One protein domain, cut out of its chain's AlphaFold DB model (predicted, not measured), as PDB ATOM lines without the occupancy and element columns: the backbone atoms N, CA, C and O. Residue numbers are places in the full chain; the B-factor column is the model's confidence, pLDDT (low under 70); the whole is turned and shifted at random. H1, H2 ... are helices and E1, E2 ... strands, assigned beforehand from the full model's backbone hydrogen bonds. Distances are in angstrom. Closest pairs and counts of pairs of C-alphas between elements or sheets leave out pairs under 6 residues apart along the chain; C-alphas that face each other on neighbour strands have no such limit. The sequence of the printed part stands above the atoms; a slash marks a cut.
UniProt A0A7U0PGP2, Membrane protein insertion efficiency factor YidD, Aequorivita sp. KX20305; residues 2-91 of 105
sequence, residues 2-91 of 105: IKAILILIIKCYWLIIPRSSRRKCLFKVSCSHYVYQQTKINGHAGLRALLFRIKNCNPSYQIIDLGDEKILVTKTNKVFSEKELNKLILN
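AT A GLANCE: This is residues 2 to 91 of the 105 residues of the protein "Membrane protein insertion efficiency factor YidD" of Aequorivita sp. KX20305 (UniProt A0A7U0PGP2). The domain is elongated and has two lobes: at one end a small antiparallel sheet, E1 to E3, which the short helix H4 only grazes with its residues 89 to 90, and at the other end three helices, with H1 and H3 both packed on H2. The lobes meet where the last residues of H3 reach the sheet, and the long link from H1 to H2 loops out, with residues 15 to 21 sticking out free. The printed part has 90 residues, with four named helices and three named strands in the order H1 H2 H3 E1 E2 E3 H4; the sheet order is E1 - E2 - E3, all antiparallel, and the class is mixed, helices and strands. It is only just compact, close to loose, with a radius of gyration of the C-alphas of 14.3 A and spans of 45 by 27 by 19 A.

IN THESE COORDINATES: E1 is residues 61 to 65 and E2 residues 70 to 74, each 13.2 A from first to last C-alpha; C-alpha 61 is at (20.869, -26.067, -23.886). E3 is residues 79 to 81, 6.8 A long. H3 is residues 45 to 56, 16.0 A, and H2 residues 31 to 42, 16.1 A. H1, the longest helix, is residues 2 to 16, 21.3 A, and begins with C-alpha 2 at (41.778, -2.913, -19.987). H4 is residues 87 to 90, 5.3 A, and ends with C-alpha 90 at (10.483, -20.574, -22.848).

HOW THE PARTS SIT: E1, E2 and E3 form a meander, each strand the antiparallel neighbour of the one before. In the hairpin of E1 and E2, N 62 and O 73 are 2.8 A apart and N 64 and O 71 2.9 A, within hydrogen-bond range. In the hairpin of E2 and E3, N 80 and O 72 are within range at 2.8 A. H4 only grazes the sheet, with residues 89 to 90; the closest C-alphas of E2 and H4 are those of Lys 70 and Leu 90, 7.5 A apart. H3 is only just on the sheet, with 5 pairs of C-alphas within 10 A, and only grazes it with residues 55 to 56. H2 and H3 form a helical hairpin and touch, closest at the C-alphas of Thr 39 and Gly 46, 4.0 A, at a shallow tilt of 26 degrees, opposite ways. H1 and H2, also a helical hairpin, touch, closest at the C-alphas of Lys 3 and Thr 39, 6.0 A, at a shallow tilt of 26 degrees, opposite ways. H1 and H3 are close but not clearly touching, with the closest C-alphas, those of Leu 6 and Gly 46, 7.8 A apart. H1 and H2 are not on the sheet. In H1, H2 and H3 every O i to N i+4 pair is within hydrogen-bond range; H4 is too short for such a pair.

THE WHOLE: The two C-alphas farthest apart, those of Ala 4 and Gly 67, are 45.1 A apart. The printed part has no cut. The link from H1 to H2, 14 residues, is long; the other links are tight. The mean pLDDT of the printed part is 86.3, and residues 90 to 91 are under 70.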
ATOM      1  N   ILE A   2      42.622  -1.810 -19.456       73.00
ATOM      2  CA  ILE A   2      41.778  -2.913 -19.987       73.00
ATOM      3  C   ILE A   2      40.264  -2.607 -19.993       73.00
ATOM      4  O   ILE A   2      39.568  -2.917 -20.958       73.00
ATOM      5  N   LYS A   3      39.749  -1.941 -18.948       84.38
ATOM      6  CA  LYS A   3      38.336  -1.527 -18.842       84.38
ATOM      7  C   LYS A   3      37.877  -0.666 -20.026       84.38
ATOM      8  O   LYS A   3      36.809  -0.911 -20.583       84.38
ATOM      9  N   ALA A   4      38.676   0.336 -20.393       87.06
ATOM     10  CA  ALA A   4      38.336   1.281 -21.453       87.06
ATOM     11  C   ALA A   4      38.341   0.599 -22.826       87.06
ATOM     12  O   ALA A   4      37.414   0.801 -23.601       87.06
ATOM     13  N   ILE A   5      39.321  -0.277 -23.070       88.06
ATOM     14  CA  ILE A   5      39.442  -1.045 -24.316       88.06
ATOM     15  C   ILE A   5      38.227  -1.959 -24.508       88.06
ATOM     16  O   ILE A   5      37.587  -1.908 -25.555       88.06
ATOM     17  N   LEU A   6      37.845  -2.746 -23.492       87.38
ATOM     18  CA  LEU A   6      36.684  -3.640 -23.604       87.38
ATOM     19  C   LEU A   6      35.387  -2.859 -23.851       87.38
ATOM     20  O   LEU A   6      34.567  -3.256 -24.675       87.38
ATOM     21  N   ILE A   7      35.200  -1.735 -23.154       91.06
ATOM     22  CA  ILE A   7      34.039  -0.867 -23.360       91.06
ATOM     23  C   ILE A   7      34.027  -0.299 -24.781       91.06
ATOM     24  O   ILE A   7      32.968  -0.285 -25.410       91.06
ATOM     25  N   LEU A   8      35.177   0.152 -25.283       92.50
ATOM     26  CA  LEU A   8      35.298   0.695 -26.630       92.50
ATOM     27  C   LEU A   8      34.937  -0.367 -27.672       92.50
ATOM     28  O   LEU A   8      34.085  -0.107 -28.514       92.50
ATOM     29  N   ILE A   9      35.468  -1.587 -27.545       90.88
ATOM     30  CA  ILE A   9      35.145  -2.714 -28.435       90.88
ATOM     31  C   ILE A   9      33.637  -3.002 -28.439       90.88
ATOM     32  O   ILE A   9      33.041  -3.147 -29.507       90.88
ATOM     33  N   ILE A  10      32.989  -3.048 -27.268       91.50
ATOM     34  CA  ILE A  10      31.541  -3.307 -27.184       91.50
ATOM     35  C   ILE A  10      30.730  -2.174 -27.823       91.50
ATOM     36  O   ILE A  10      29.737  -2.438 -28.502       91.50
ATOM     37  N   LYS A  11      31.143  -0.918 -27.627       92.31
ATOM     38  CA  LYS A  11      30.495   0.239 -28.254       92.31
ATOM     39  C   LYS A  11      30.656   0.217 -29.772       92.31
ATOM     40  O   LYS A  11      29.656   0.365 -30.466       92.31
ATOM     41  N   CYS A  12      31.861  -0.038 -30.282       92.88
ATOM     42  CA  CYS A  12      32.109  -0.197 -31.716       92.88
ATOM     43  C   CYS A  12      31.244  -1.320 -32.300       92.88
ATOM     44  O   CYS A  12      30.577  -1.124 -33.309       92.88
ATOM     45  N   TYR A  13      31.155  -2.461 -31.613       89.81
ATOM     46  CA  TYR A  13      30.258  -3.550 -31.996       89.81
ATOM     47  C   TYR A  13      28.784  -3.106 -32.073       89.81
ATOM     48  O   TYR A  13      28.078  -3.504 -32.995       89.81
ATOM     49  N   TRP A  14      28.298  -2.270 -31.145       91.44
ATOM     50  CA  TRP A  14      26.927  -1.740 -31.205       91.44
ATOM     51  C   TRP A  14      26.695  -0.739 -32.336       91.44
ATOM     52  O   TRP A  14      25.559  -0.658 -32.800       91.44
ATOM     53  N   LEU A  15      27.726   0.003 -32.748       91.19
ATOM     54  CA  LEU A  15      27.657   0.911 -33.894       91.19
ATOM     55  C   LEU A  15      27.612   0.139 -35.214       91.19
ATOM     56  O   LEU A  15      26.836   0.488 -36.095       91.19
ATOM     57  N   ILE A  16      28.400  -0.932 -35.328       92.00
ATOM     58  CA  ILE A  16      28.469  -1.749 -36.545       92.00
ATOM     59  C   ILE A  16      27.240  -2.664 -36.664       92.00
ATOM     60  O   ILE A  16      26.715  -2.852 -37.757       92.00
ATOM     61  N   ILE A  17      26.767  -3.246 -35.552       87.06
ATOM     62  CA  ILE A  17      25.701  -4.257 -35.560       87.06
ATOM     63  C   ILE A  17      24.439  -3.726 -34.851       87.06
ATOM     64  O   ILE A  17      24.355  -3.715 -33.604       87.06
ATOM     65  N   PRO A  18      23.404  -3.329 -35.621       84.00
ATOM     66  CA  PRO A  18      22.170  -2.788 -35.071       84.00
ATOM     67  C   PRO A  18      21.429  -3.842 -34.248       84.00
ATOM     68  O   PRO A  18      21.569  -5.048 -34.451       84.00
ATOM     69  N   ARG A  19      20.622  -3.388 -33.283       80.44
ATOM     70  CA  ARG A  19      19.891  -4.263 -32.344       80.44
ATOM     71  C   ARG A  19      19.023  -5.313 -33.047       80.44
ATOM     72  O   ARG A  19      18.925  -6.422 -32.533       80.44
ATOM     73  N   SER A  20      18.456  -4.973 -34.202       80.94
ATOM     74  CA  SER A  20      17.612  -5.837 -35.035       80.94
ATOM     75  C   SER A  20      18.353  -7.032 -35.643       80.94
ATOM     76  O   SER A  20      17.760  -8.090 -35.804       80.94
ATOM     77  N   SER A  21      19.649  -6.889 -35.937       80.31
ATOM     78  CA  SER A  21      20.472  -7.938 -36.563       80.31
ATOM     79  C   SER A  21      21.136  -8.873 -35.537       80.31
ATOM     80  O   SER A  21      21.694  -9.918 -35.873       80.31
ATOM     81  N   ARG A  22      21.083  -8.535 -34.241       82.00
ATOM     82  CA  ARG A  22      21.730  -9.338 -33.195       82.00
ATOM     83  C   ARG A  22      20.945 -10.615 -32.921       82.00
ATOM     84  O   ARG A  22      19.730 -10.595 -32.743       82.00
ATOM     85  N   ARG A  23      21.676 -11.722 -32.760       79.81
ATOM     86  CA  ARG A  23      21.099 -12.997 -32.317       79.81
ATOM     87  C   ARG A  23      20.371 -12.836 -30.979       79.81
ATOM     88  O   ARG A  23      20.859 -12.164 -30.064       79.81
ATOM     89  N   LYS A  24      19.215 -13.494 -30.862       82.69
ATOM     90  CA  LYS A  24      18.445 -13.558 -29.615       82.69
ATOM     91  C   LYS A  24      19.288 -14.256 -28.548       82.69
ATOM     92  O   LYS A  24      19.820 -15.339 -28.772       82.69
ATOM     93  N   CYS A  25      19.454 -13.598 -27.407       88.06
ATOM     94  CA  CYS A  25      20.178 -14.164 -26.276       88.06
ATOM     95  C   CYS A  25      19.258 -15.069 -25.458       88.06
ATOM     96  O   CYS A  25      18.061 -14.802 -25.342       88.06
ATOM     97  N   LEU A  26      19.864 -16.084 -24.844       87.12
ATOM     98  CA  LEU A  26      19.198 -17.025 -23.950       87.12
ATOM     99  C   LEU A  26      18.625 -16.344 -22.700       87.12
ATOM    100  O   LEU A  26      17.576 -16.707 -22.183       87.12
ATOM    101  N   PHE A  27      19.317 -15.298 -22.263       88.38
ATOM    102  CA  PHE A  27      19.007 -14.509 -21.083       88.38
ATOM    103  C   PHE A  27      18.263 -13.223 -21.448       88.38
ATOM    104  O   PHE A  27      18.413 -12.708 -22.560       88.38
ATOM    105  N   LYS A  28      17.552 -12.640 -20.473       88.62
ATOM    106  CA  LYS A  28      16.874 -11.335 -20.620       88.62
ATOM    107  C   LYS A  28      17.831 -10.222 -21.044       88.62
ATOM    108  O   LYS A  28      17.523  -9.415 -21.918       88.62
ATOM    109  N   VAL A  29      19.017 -10.199 -20.439       89.62
ATOM    110  CA  VAL A  29      20.080  -9.251 -20.784       89.62
ATOM    111  C   VAL A  29      20.964  -9.854 -21.868       89.62
ATOM    112  O   VAL A  29      21.512 -10.949 -21.702       89.62
ATOM    113  N   SER A  30      21.144  -9.111 -22.964       90.31
ATOM    114  CA  SER A  30      22.011  -9.546 -24.062       90.31
ATOM    115  C   SER A  30      23.469  -9.704 -23.615       90.31
ATOM    116  O   SER A  30      23.943  -8.937 -22.773       90.31
ATOM    117  N   CYS A  31      24.202 -10.650 -24.212       90.56
ATOM    118  CA  CYS A  31      25.585 -10.959 -23.830       90.56
ATOM    119  C   CYS A  31      26.493  -9.724 -23.816       90.56
ATOM    120  O   CYS A  31      27.195  -9.500 -22.836       90.56
ATOM    121  N   SER A  32      26.436  -8.889 -24.860       90.88
ATOM    122  CA  SER A  32      27.263  -7.676 -24.946       90.88
ATOM    123  C   SER A  32      26.919  -6.651 -23.862       90.88
ATOM    124  O   SER A  32      27.815  -6.019 -23.311       90.88
ATOM    125  N   HIS A  33      25.640  -6.517 -23.500       92.31
ATOM    126  CA  HIS A  33      25.202  -5.586 -22.457       92.31
ATOM    127  C   HIS A  33      25.573  -6.073 -21.051       92.31
ATOM    128  O   HIS A  33      26.018  -5.278 -20.229       92.31
ATOM    129  N   TYR A  34      25.470  -7.381 -20.800       93.44
ATOM    130  CA  TYR A  34      25.931  -7.981 -19.549       93.44
ATOM    131  C   TYR A  34      27.440  -7.788 -19.366       93.44
ATOM    132  O   TYR A  34      27.877  -7.311 -18.323       93.44
ATOM    133  N   VAL A  35      28.234  -8.085 -20.400       93.12
ATOM    134  CA  VAL A  35      29.689  -7.874 -20.371       93.12
ATOM    135  C   VAL A  35      30.014  -6.400 -20.145       93.12
ATOM    136  O   VAL A  35      30.810  -6.095 -19.267       93.12
ATOM    137  N   TYR A  36      29.344  -5.484 -20.852       94.50
ATOM    138  CA  TYR A  36      29.517  -4.041 -20.667       94.50
ATOM    139  C   TYR A  36      29.288  -3.603 -19.214       94.50
ATOM    140  O   TYR A  36      30.122  -2.893 -18.649       94.50
ATOM    141  N   GLN A  37      28.193  -4.049 -18.590       93.56
ATOM    142  CA  GLN A  37      27.894  -3.735 -17.191       93.56
ATOM    143  C   GLN A  37      28.961  -4.295 -16.244       93.56
ATOM    144  O   GLN A  37      29.481  -3.559 -15.408       93.56
ATOM    145  N   GLN A  38      29.355  -5.558 -16.419       93.50
ATOM    146  CA  GLN A  38      30.383  -6.191 -15.588       93.50
ATOM    147  C   GLN A  38      31.757  -5.530 -15.756       93.50
ATOM    148  O   GLN A  38      32.469  -5.330 -14.773       93.50
ATOM    149  N   THR A  39      32.120  -5.104 -16.969       92.50
ATOM    150  CA  THR A  39      33.327  -4.302 -17.214       92.50
ATOM    151  C   THR A  39      33.229  -2.922 -16.559       92.50
ATOM    152  O   THR A  39      34.217  -2.428 -16.012       92.50
ATOM    153  N   LYS A  40      32.055  -2.277 -16.597       91.06
ATOM    154  CA  LYS A  40      31.851  -0.946 -16.009       91.06
ATOM    155  C   LYS A  40      32.014  -0.970 -14.488       91.06
ATOM    156  O   LYS A  40      32.647  -0.055 -13.962       91.06
ATOM    157  N   ILE A  41      31.494  -2.003 -13.827       90.00
ATOM    158  CA  ILE A  41      31.565  -2.169 -12.370       90.00
ATOM    159  C   ILE A  41      32.955  -2.676 -11.964       90.00
ATOM    160  O   ILE A  41      33.653  -2.012 -11.211       90.00
ATOM    161  N   ASN A  42      33.399  -3.797 -12.543       83.94
ATOM    162  CA  ASN A  42      34.510  -4.595 -12.013       83.94
ATOM    163  C   ASN A  42      35.659  -4.833 -13.009       83.94
ATOM    164  O   ASN A  42      36.459  -5.749 -12.820       83.94
ATOM    165  N   GLY A  43      35.765  -4.042 -14.085       87.06
ATOM    166  CA  GLY A  43      36.903  -4.053 -15.016       87.06
ATOM    167  C   GLY A  43      37.212  -5.441 -15.593       87.06
ATOM    168  O   GLY A  43      36.597  -5.863 -16.574       87.06
ATOM    169  N   HIS A  44      38.160  -6.153 -14.975       83.00
ATOM    170  CA  HIS A  44      38.614  -7.498 -15.356       83.00
ATOM    171  C   HIS A  44      37.508  -8.563 -15.275       83.00
ATOM    172  O   HIS A  44      37.526  -9.528 -16.043       83.00
ATOM    173  N   ALA A  45      36.506  -8.380 -14.408       87.94
ATOM    174  CA  ALA A  45      35.350  -9.278 -14.348       87.94
ATOM    175  C   ALA A  45      34.567  -9.317 -15.669       87.94
ATOM    176  O   ALA A  45      33.938 -10.326 -15.979       87.94
ATOM    177  N   GLY A  46      34.659  -8.266 -16.490       89.50
ATOM    178  CA  GLY A  46      34.068  -8.233 -17.824       89.50
ATOM    179  C   GLY A  46      34.573  -9.342 -18.746       89.50
ATOM    180  O   GLY A  46      33.785  -9.959 -19.458       89.50
ATOM    181  N   LEU A  47      35.868  -9.669 -18.694       89.31
ATOM    182  CA  LEU A  47      36.423 -10.740 -19.524       89.31
ATOM    183  C   LEU A  47      35.923 -12.117 -19.066       89.31
ATOM    184  O   LEU A  47      35.524 -12.944 -19.884       89.31
ATOM    185  N   ARG A  48      35.856 -12.337 -17.746       90.94
ATOM    186  CA  ARG A  48      35.262 -13.552 -17.168       90.94
ATOM    187  C   ARG A  48      33.780 -13.667 -17.530       90.94
ATOM    188  O   ARG A  48      33.332 -14.741 -17.922       90.94
ATOM    189  N   ALA A  49      33.046 -12.557 -17.477       92.81
ATOM    190  CA  ALA A  49      31.653 -12.474 -17.900       92.81
ATOM    191  C   ALA A  49      31.481 -12.811 -19.390       92.81
ATOM    192  O   ALA A  49      30.533 -13.507 -19.750       92.81
ATOM    193  N   LEU A  50      32.403 -12.372 -20.253       91.56
ATOM    194  CA  LEU A  50      32.381 -12.688 -21.681       91.56
ATOM    195  C   LEU A  50      32.594 -14.184 -21.922       91.56
ATOM    196  O   LEU A  50      31.773 -14.814 -22.584       91.56
ATOM    197  N   LEU A  51      33.647 -14.762 -21.339       91.62
ATOM    198  CA  LEU A  51      33.937 -16.195 -21.447       91.62
ATOM    199  C   LEU A  51      32.774 -17.039 -20.925       91.62
ATOM    200  O   LEU A  51      32.366 -18.015 -21.554       91.62
ATOM    201  N   PHE A  52      32.197 -16.629 -19.797       91.81
ATOM    202  CA  PHE A  52      31.010 -17.254 -19.240       91.81
ATOM    203  C   PHE A  52      29.833 -17.210 -20.222       91.81
ATOM    204  O   PHE A  52      29.220 -18.245 -20.484       91.81
ATOM    205  N   ARG A  53      29.543 -16.046 -20.816       91.81
ATOM    206  CA  ARG A  53      28.440 -15.886 -21.773       91.81
ATOM    207  C   ARG A  53      28.656 -16.672 -23.060       91.81
ATOM    208  O   ARG A  53      27.695 -17.253 -23.540       91.81
ATOM    209  N   ILE A  54      29.875 -16.755 -23.585       88.88
ATOM    210  CA  ILE A  54      30.176 -17.584 -24.764       88.88
ATOM    211  C   ILE A  54      29.887 -19.063 -24.466       88.88
ATOM    212  O   ILE A  54      29.291 -19.758 -25.285       88.88
ATOM    213  N   LYS A  55      30.240 -19.532 -23.263       88.25
ATOM    214  CA  LYS A  55      30.014 -20.922 -22.847       88.25
ATOM    215  C   LYS A  55      28.560 -21.242 -22.493       88.25
ATOM    216  O   LYS A  55      28.151 -22.379 -22.680       88.25
ATOM    217  N   ASN A  56      27.786 -20.273 -22.000       89.25
ATOM    218  CA  ASN A  56      26.446 -20.513 -21.438       89.25
ATOM    219  C   ASN A  56      25.295 -19.955 -22.288       89.25
ATOM    220  O   ASN A  56      24.170 -20.414 -22.165       89.25
ATOM    221  N   CYS A  57      25.541 -18.971 -23.155       88.31
ATOM    222  CA  CYS A  57      24.543 -18.399 -24.059       88.31
ATOM    223  C   CYS A  57      24.774 -18.904 -25.488       88.31
ATOM    224  O   CYS A  57      25.109 -18.133 -26.389       88.31
ATOM    225  N   ASN A  58      24.614 -20.210 -25.683       84.62
ATOM    226  CA  ASN A  58      24.716 -20.877 -26.978       84.62
ATOM    227  C   ASN A  58      23.476 -21.769 -27.210       84.62
ATOM    228  O   ASN A  58      22.744 -22.002 -26.252       84.62
ATOM    229  N   PRO A  59      23.219 -22.257 -28.438       82.44
ATOM    230  CA  PRO A  59      22.035 -23.070 -28.750       82.44
ATOM    231  C   PRO A  59      22.001 -24.459 -28.094       82.44
ATOM    232  O   PRO A  59      20.954 -25.094 -28.074       82.44
ATOM    233  N   SER A  60      23.127 -24.954 -27.577       84.12
ATOM    234  CA  SER A  60      23.229 -26.239 -26.881       84.12
ATOM    235  C   SER A  60      22.815 -26.092 -25.414       84.12
ATOM    236  O   SER A  60      23.648 -26.037 -24.501       84.12
ATOM    237  N   TYR A  61      21.506 -26.029 -25.198       86.62
ATOM    238  CA  TYR A  61      20.869 -26.067 -23.886       86.62
ATOM    239  C   TYR A  61      19.708 -27.063 -23.883       86.62
ATOM    240  O   TYR A  61      19.183 -27.428 -24.932       86.62
ATOM    241  N   GLN A  62      19.307 -27.483 -22.689       85.81
ATOM    242  CA  GLN A  62      18.138 -28.318 -22.446       85.81
ATOM    243  C   GLN A  62      17.183 -27.555 -21.533       85.81
ATOM    244  O   GLN A  62      17.623 -26.918 -20.577       85.81
ATOM    245  N   ILE A  63      15.892 -27.583 -21.849       85.94
ATOM    246  CA  ILE A  63      14.848 -27.045 -20.974       85.94
ATOM    247  C   ILE A  63      14.214 -28.237 -20.275       85.94
ATOM    248  O   ILE A  63      13.816 -29.190 -20.941       85.94
ATOM    249  N   ILE A  64      14.143 -28.175 -18.950       84.25
ATOM    250  CA  ILE A  64      13.461 -29.168 -18.128       84.25
ATOM    251  C   ILE A  64      12.247 -28.471 -17.529       84.25
ATOM    252  O   ILE A  64      12.370 -27.398 -16.934       84.25
ATOM    253  N   ASP A  65      11.084 -29.070 -17.737       83.88
ATOM    254  CA  ASP A  65       9.827 -28.616 -17.162       83.88
ATOM    255  C   ASP A  65       9.569 -29.411 -15.879       83.88
ATOM    256  O   ASP A  65       9.468 -30.639 -15.926       83.88
ATOM    257  N   LEU A  66       9.542 -28.725 -14.736       81.31
ATOM    258  CA  LEU A  66       9.278 -29.323 -13.425       81.31
ATOM    259  C   LEU A  66       7.801 -29.173 -13.015       81.31
ATOM    260  O   LEU A  66       7.464 -29.407 -11.858       81.31
ATOM    261  N   GLY A  67       6.913 -28.789 -13.939       76.75
ATOM    262  CA  GLY A  67       5.487 -28.572 -13.683       76.75
ATOM    263  C   GLY A  67       5.201 -27.178 -13.125       76.75
ATOM    264  O   GLY A  67       4.417 -26.440 -13.717       76.75
ATOM    265  N   ASP A  68       5.875 -26.798 -12.037       75.94
ATOM    266  CA  ASP A  68       5.720 -25.475 -11.410       75.94
ATOM    267  C   ASP A  68       6.672 -24.417 -11.993       75.94
ATOM    268  O   ASP A  68       6.359 -23.224 -12.013       75.94
ATOM    269  N   GLU A  69       7.843 -24.835 -12.486       80.50
ATOM    270  CA  GLU A  69       8.835 -23.939 -13.080       80.50
ATOM    271  C   GLU A  69       9.629 -24.597 -14.212       80.50
ATOM    272  O   GLU A  69       9.925 -25.795 -14.202       80.50
ATOM    273  N   LYS A  70      10.030 -23.782 -15.194       83.56
ATOM    274  CA  LYS A  70      10.948 -24.207 -16.252       83.56
ATOM    275  C   LYS A  70      12.372 -23.826 -15.887       83.56
ATOM    276  O   LYS A  70      12.691 -22.651 -15.687       83.56
ATOM    277  N   ILE A  71      13.256 -24.815 -15.881       86.38
ATOM    278  CA  ILE A  71      14.690 -24.599 -15.706       86.38
ATOM    279  C   ILE A  71      15.425 -24.841 -17.018       86.38
ATOM    280  O   ILE A  71      15.031 -25.656 -17.852       86.38
ATOM    281  N   LEU A  72      16.531 -24.128 -17.197       87.44
ATOM    282  CA  LEU A  72      17.415 -24.317 -18.332       87.44
ATOM    283  C   LEU A  72      18.763 -24.841 -17.872       87.44
ATOM    284  O   LEU A  72      19.429 -24.221 -17.045       87.44
ATOM    285  N   VAL A  73      19.195 -25.936 -18.484       86.69
ATOM    286  CA  VAL A  73      20.505 -26.539 -18.270       86.69
ATOM    287  C   VAL A  73      21.370 -26.303 -19.500       86.69
ATOM    288  O   VAL A  73      21.044 -26.691 -20.619       86.69
ATOM    289  N   THR A  74      22.494 -25.627 -19.309       87.12
ATOM    290  CA  THR A  74      23.477 -25.399 -20.379       87.12
ATOM    291  C   THR A  74      24.358 -26.625 -20.601       87.12
ATOM    292  O   THR A  74      24.513 -27.450 -19.706       87.12
ATOM    293  N   LYS A  75      25.060 -26.693 -21.741       82.19
ATOM    294  CA  LYS A  75      26.128 -27.688 -21.981       82.19
ATOM    295  C   LYS A  75      27.183 -27.755 -20.864       82.19
ATOM    296  O   LYS A  75      27.829 -28.778 -20.682       82.19
ATOM    297  N   THR A  76      27.383 -26.667 -20.124       85.50
ATOM    298  CA  THR A  76      28.295 -26.622 -18.972       85.50
ATOM    299  C   THR A  76      27.657 -27.084 -17.658       85.50
ATOM    300  O   THR A  76      28.202 -26.787 -16.599       85.50
ATOM    301  N   ASN A  77      26.503 -27.758 -17.706       83.56
ATOM    302  CA  ASN A  77      25.727 -28.233 -16.554       83.56
ATOM    303  C   ASN A  77      25.334 -27.127 -15.564       83.56
ATOM    304  O   ASN A  77      25.083 -27.385 -14.390       83.56
ATOM    305  N   LYS A  78      25.272 -25.872 -16.027       87.06
ATOM    306  CA  LYS A  78      24.740 -24.771 -15.221       87.06
ATOM    307  C   LYS A  78      23.244 -24.664 -15.408       87.06
ATOM    308  O   LYS A  78      22.789 -24.619 -16.554       87.06
ATOM    309  N   VAL A  79      22.547 -24.581 -14.281       87.50
ATOM    310  CA  VAL A  79      21.098 -24.442 -14.182       87.50
ATOM    311  C   VAL A  79      20.745 -22.964 -14.038       87.50
ATOM    312  O   VAL A  79      21.346 -22.260 -13.228       87.50
ATOM    313  N   PHE A  80      19.783 -22.504 -14.831       87.75
ATOM    314  CA  PHE A  80      19.223 -21.157 -14.769       87.75
ATOM    315  C   PHE A  80      17.710 -21.236 -14.609       87.75
ATOM    316  O   PHE A  80      17.054 -22.021 -15.294       87.75
ATOM    317  N   SER A  81      17.166 -20.402 -13.725       85.62
ATOM    318  CA  SER A  81      15.721 -20.298 -13.512       85.62
ATOM    319  C   SER A  81      15.071 -19.454 -14.609       85.62
ATOM    320  O   SER A  81      15.686 -18.536 -15.165       85.62
ATOM    321  N   GLU A  82      13.791 -19.709 -14.872       83.94
ATOM    322  CA  GLU A  82      12.938 -18.965 -15.798       83.94
ATOM    323  C   GLU A  82      13.077 -17.436 -15.679       83.94
ATOM    324  O   GLU A  82      13.103 -16.703 -16.673       83.94
ATOM    325  N   LYS A  83      13.235 -16.935 -14.449       83.69
ATOM    326  CA  LYS A  83      13.332 -15.500 -14.148       83.69
ATOM    327  C   LYS A  83      14.531 -14.818 -14.809       83.69
ATOM    328  O   LYS A  83      14.481 -13.607 -15.027       83.69
ATOM    329  N   GLU A  84      15.583 -15.546 -15.156       83.19
ATOM    330  CA  GLU A  84      16.781 -14.994 -15.801       83.19
ATOM    331  C   GLU A  84      16.750 -15.136 -17.330       83.19
ATOM    332  O   GLU A  84      17.502 -14.463 -18.055       83.19
ATOM    333  N   LEU A  85      15.844 -15.977 -17.829       85.12
ATOM    334  CA  LEU A  85      15.751 -16.377 -19.222       85.12
ATOM    335  C   LEU A  85      14.871 -15.438 -20.040       85.12
ATOM    336  O   LEU A  85      13.962 -14.757 -19.557       85.12
ATOM    337  N   ASN A  86      15.178 -15.380 -21.329       84.00
ATOM    338  CA  ASN A  86      14.375 -14.651 -22.287       84.00
ATOM    339  C   ASN A  86      13.076 -15.422 -22.562       84.00
ATOM    340  O   ASN A  86      13.118 -16.608 -22.886       84.00
ATOM    341  N   LYS A  87      11.931 -14.730 -22.515       79.50
ATOM    342  CA  LYS A  87      10.595 -15.302 -22.778       79.50
ATOM    343  C   LYS A  87      10.513 -16.055 -24.109       79.50
ATOM    344  O   LYS A  87       9.792 -17.036 -24.227       79.50
ATOM    345  N   LEU A  88      11.304 -15.624 -25.090       73.62
ATOM    346  CA  LEU A  88      11.378 -16.230 -26.421       73.62
ATOM    347  C   LEU A  88      11.945 -17.657 -26.429       73.62
ATOM    348  O   LEU A  88      11.758 -18.366 -27.409       73.62
ATOM    349  N   ILE A  89      12.665 -18.059 -25.379       74.38
ATOM    350  CA  ILE A  89      13.232 -19.405 -25.257       74.38
ATOM    351  C   ILE A  89      12.276 -20.353 -24.531       74.38
ATOM    352  O   ILE A  89      12.264 -21.543 -24.812       74.38
ATOM    353  N   LEU A  90      11.464 -19.816 -23.623       68.94
ATOM    354  CA  LEU A  90      10.483 -20.574 -22.848       68.94
ATOM    355  C   LEU A  90       9.280 -20.999 -23.698       68.94
ATOM    356  O   LEU A  90       8.700 -22.054 -23.451       68.94
ATOM    357  N   ASN A  91       8.968 -20.193 -24.718       65.06
ATOM    358  CA  ASN A  91       7.943 -20.453 -25.725       65.06
ATOM    359  C   ASN A  91       8.581 -20.448 -27.125       65.06
ATOM    360  O   ASN A  91       8.451 -19.461 -27.858       65.06
TER     361      ASN A  91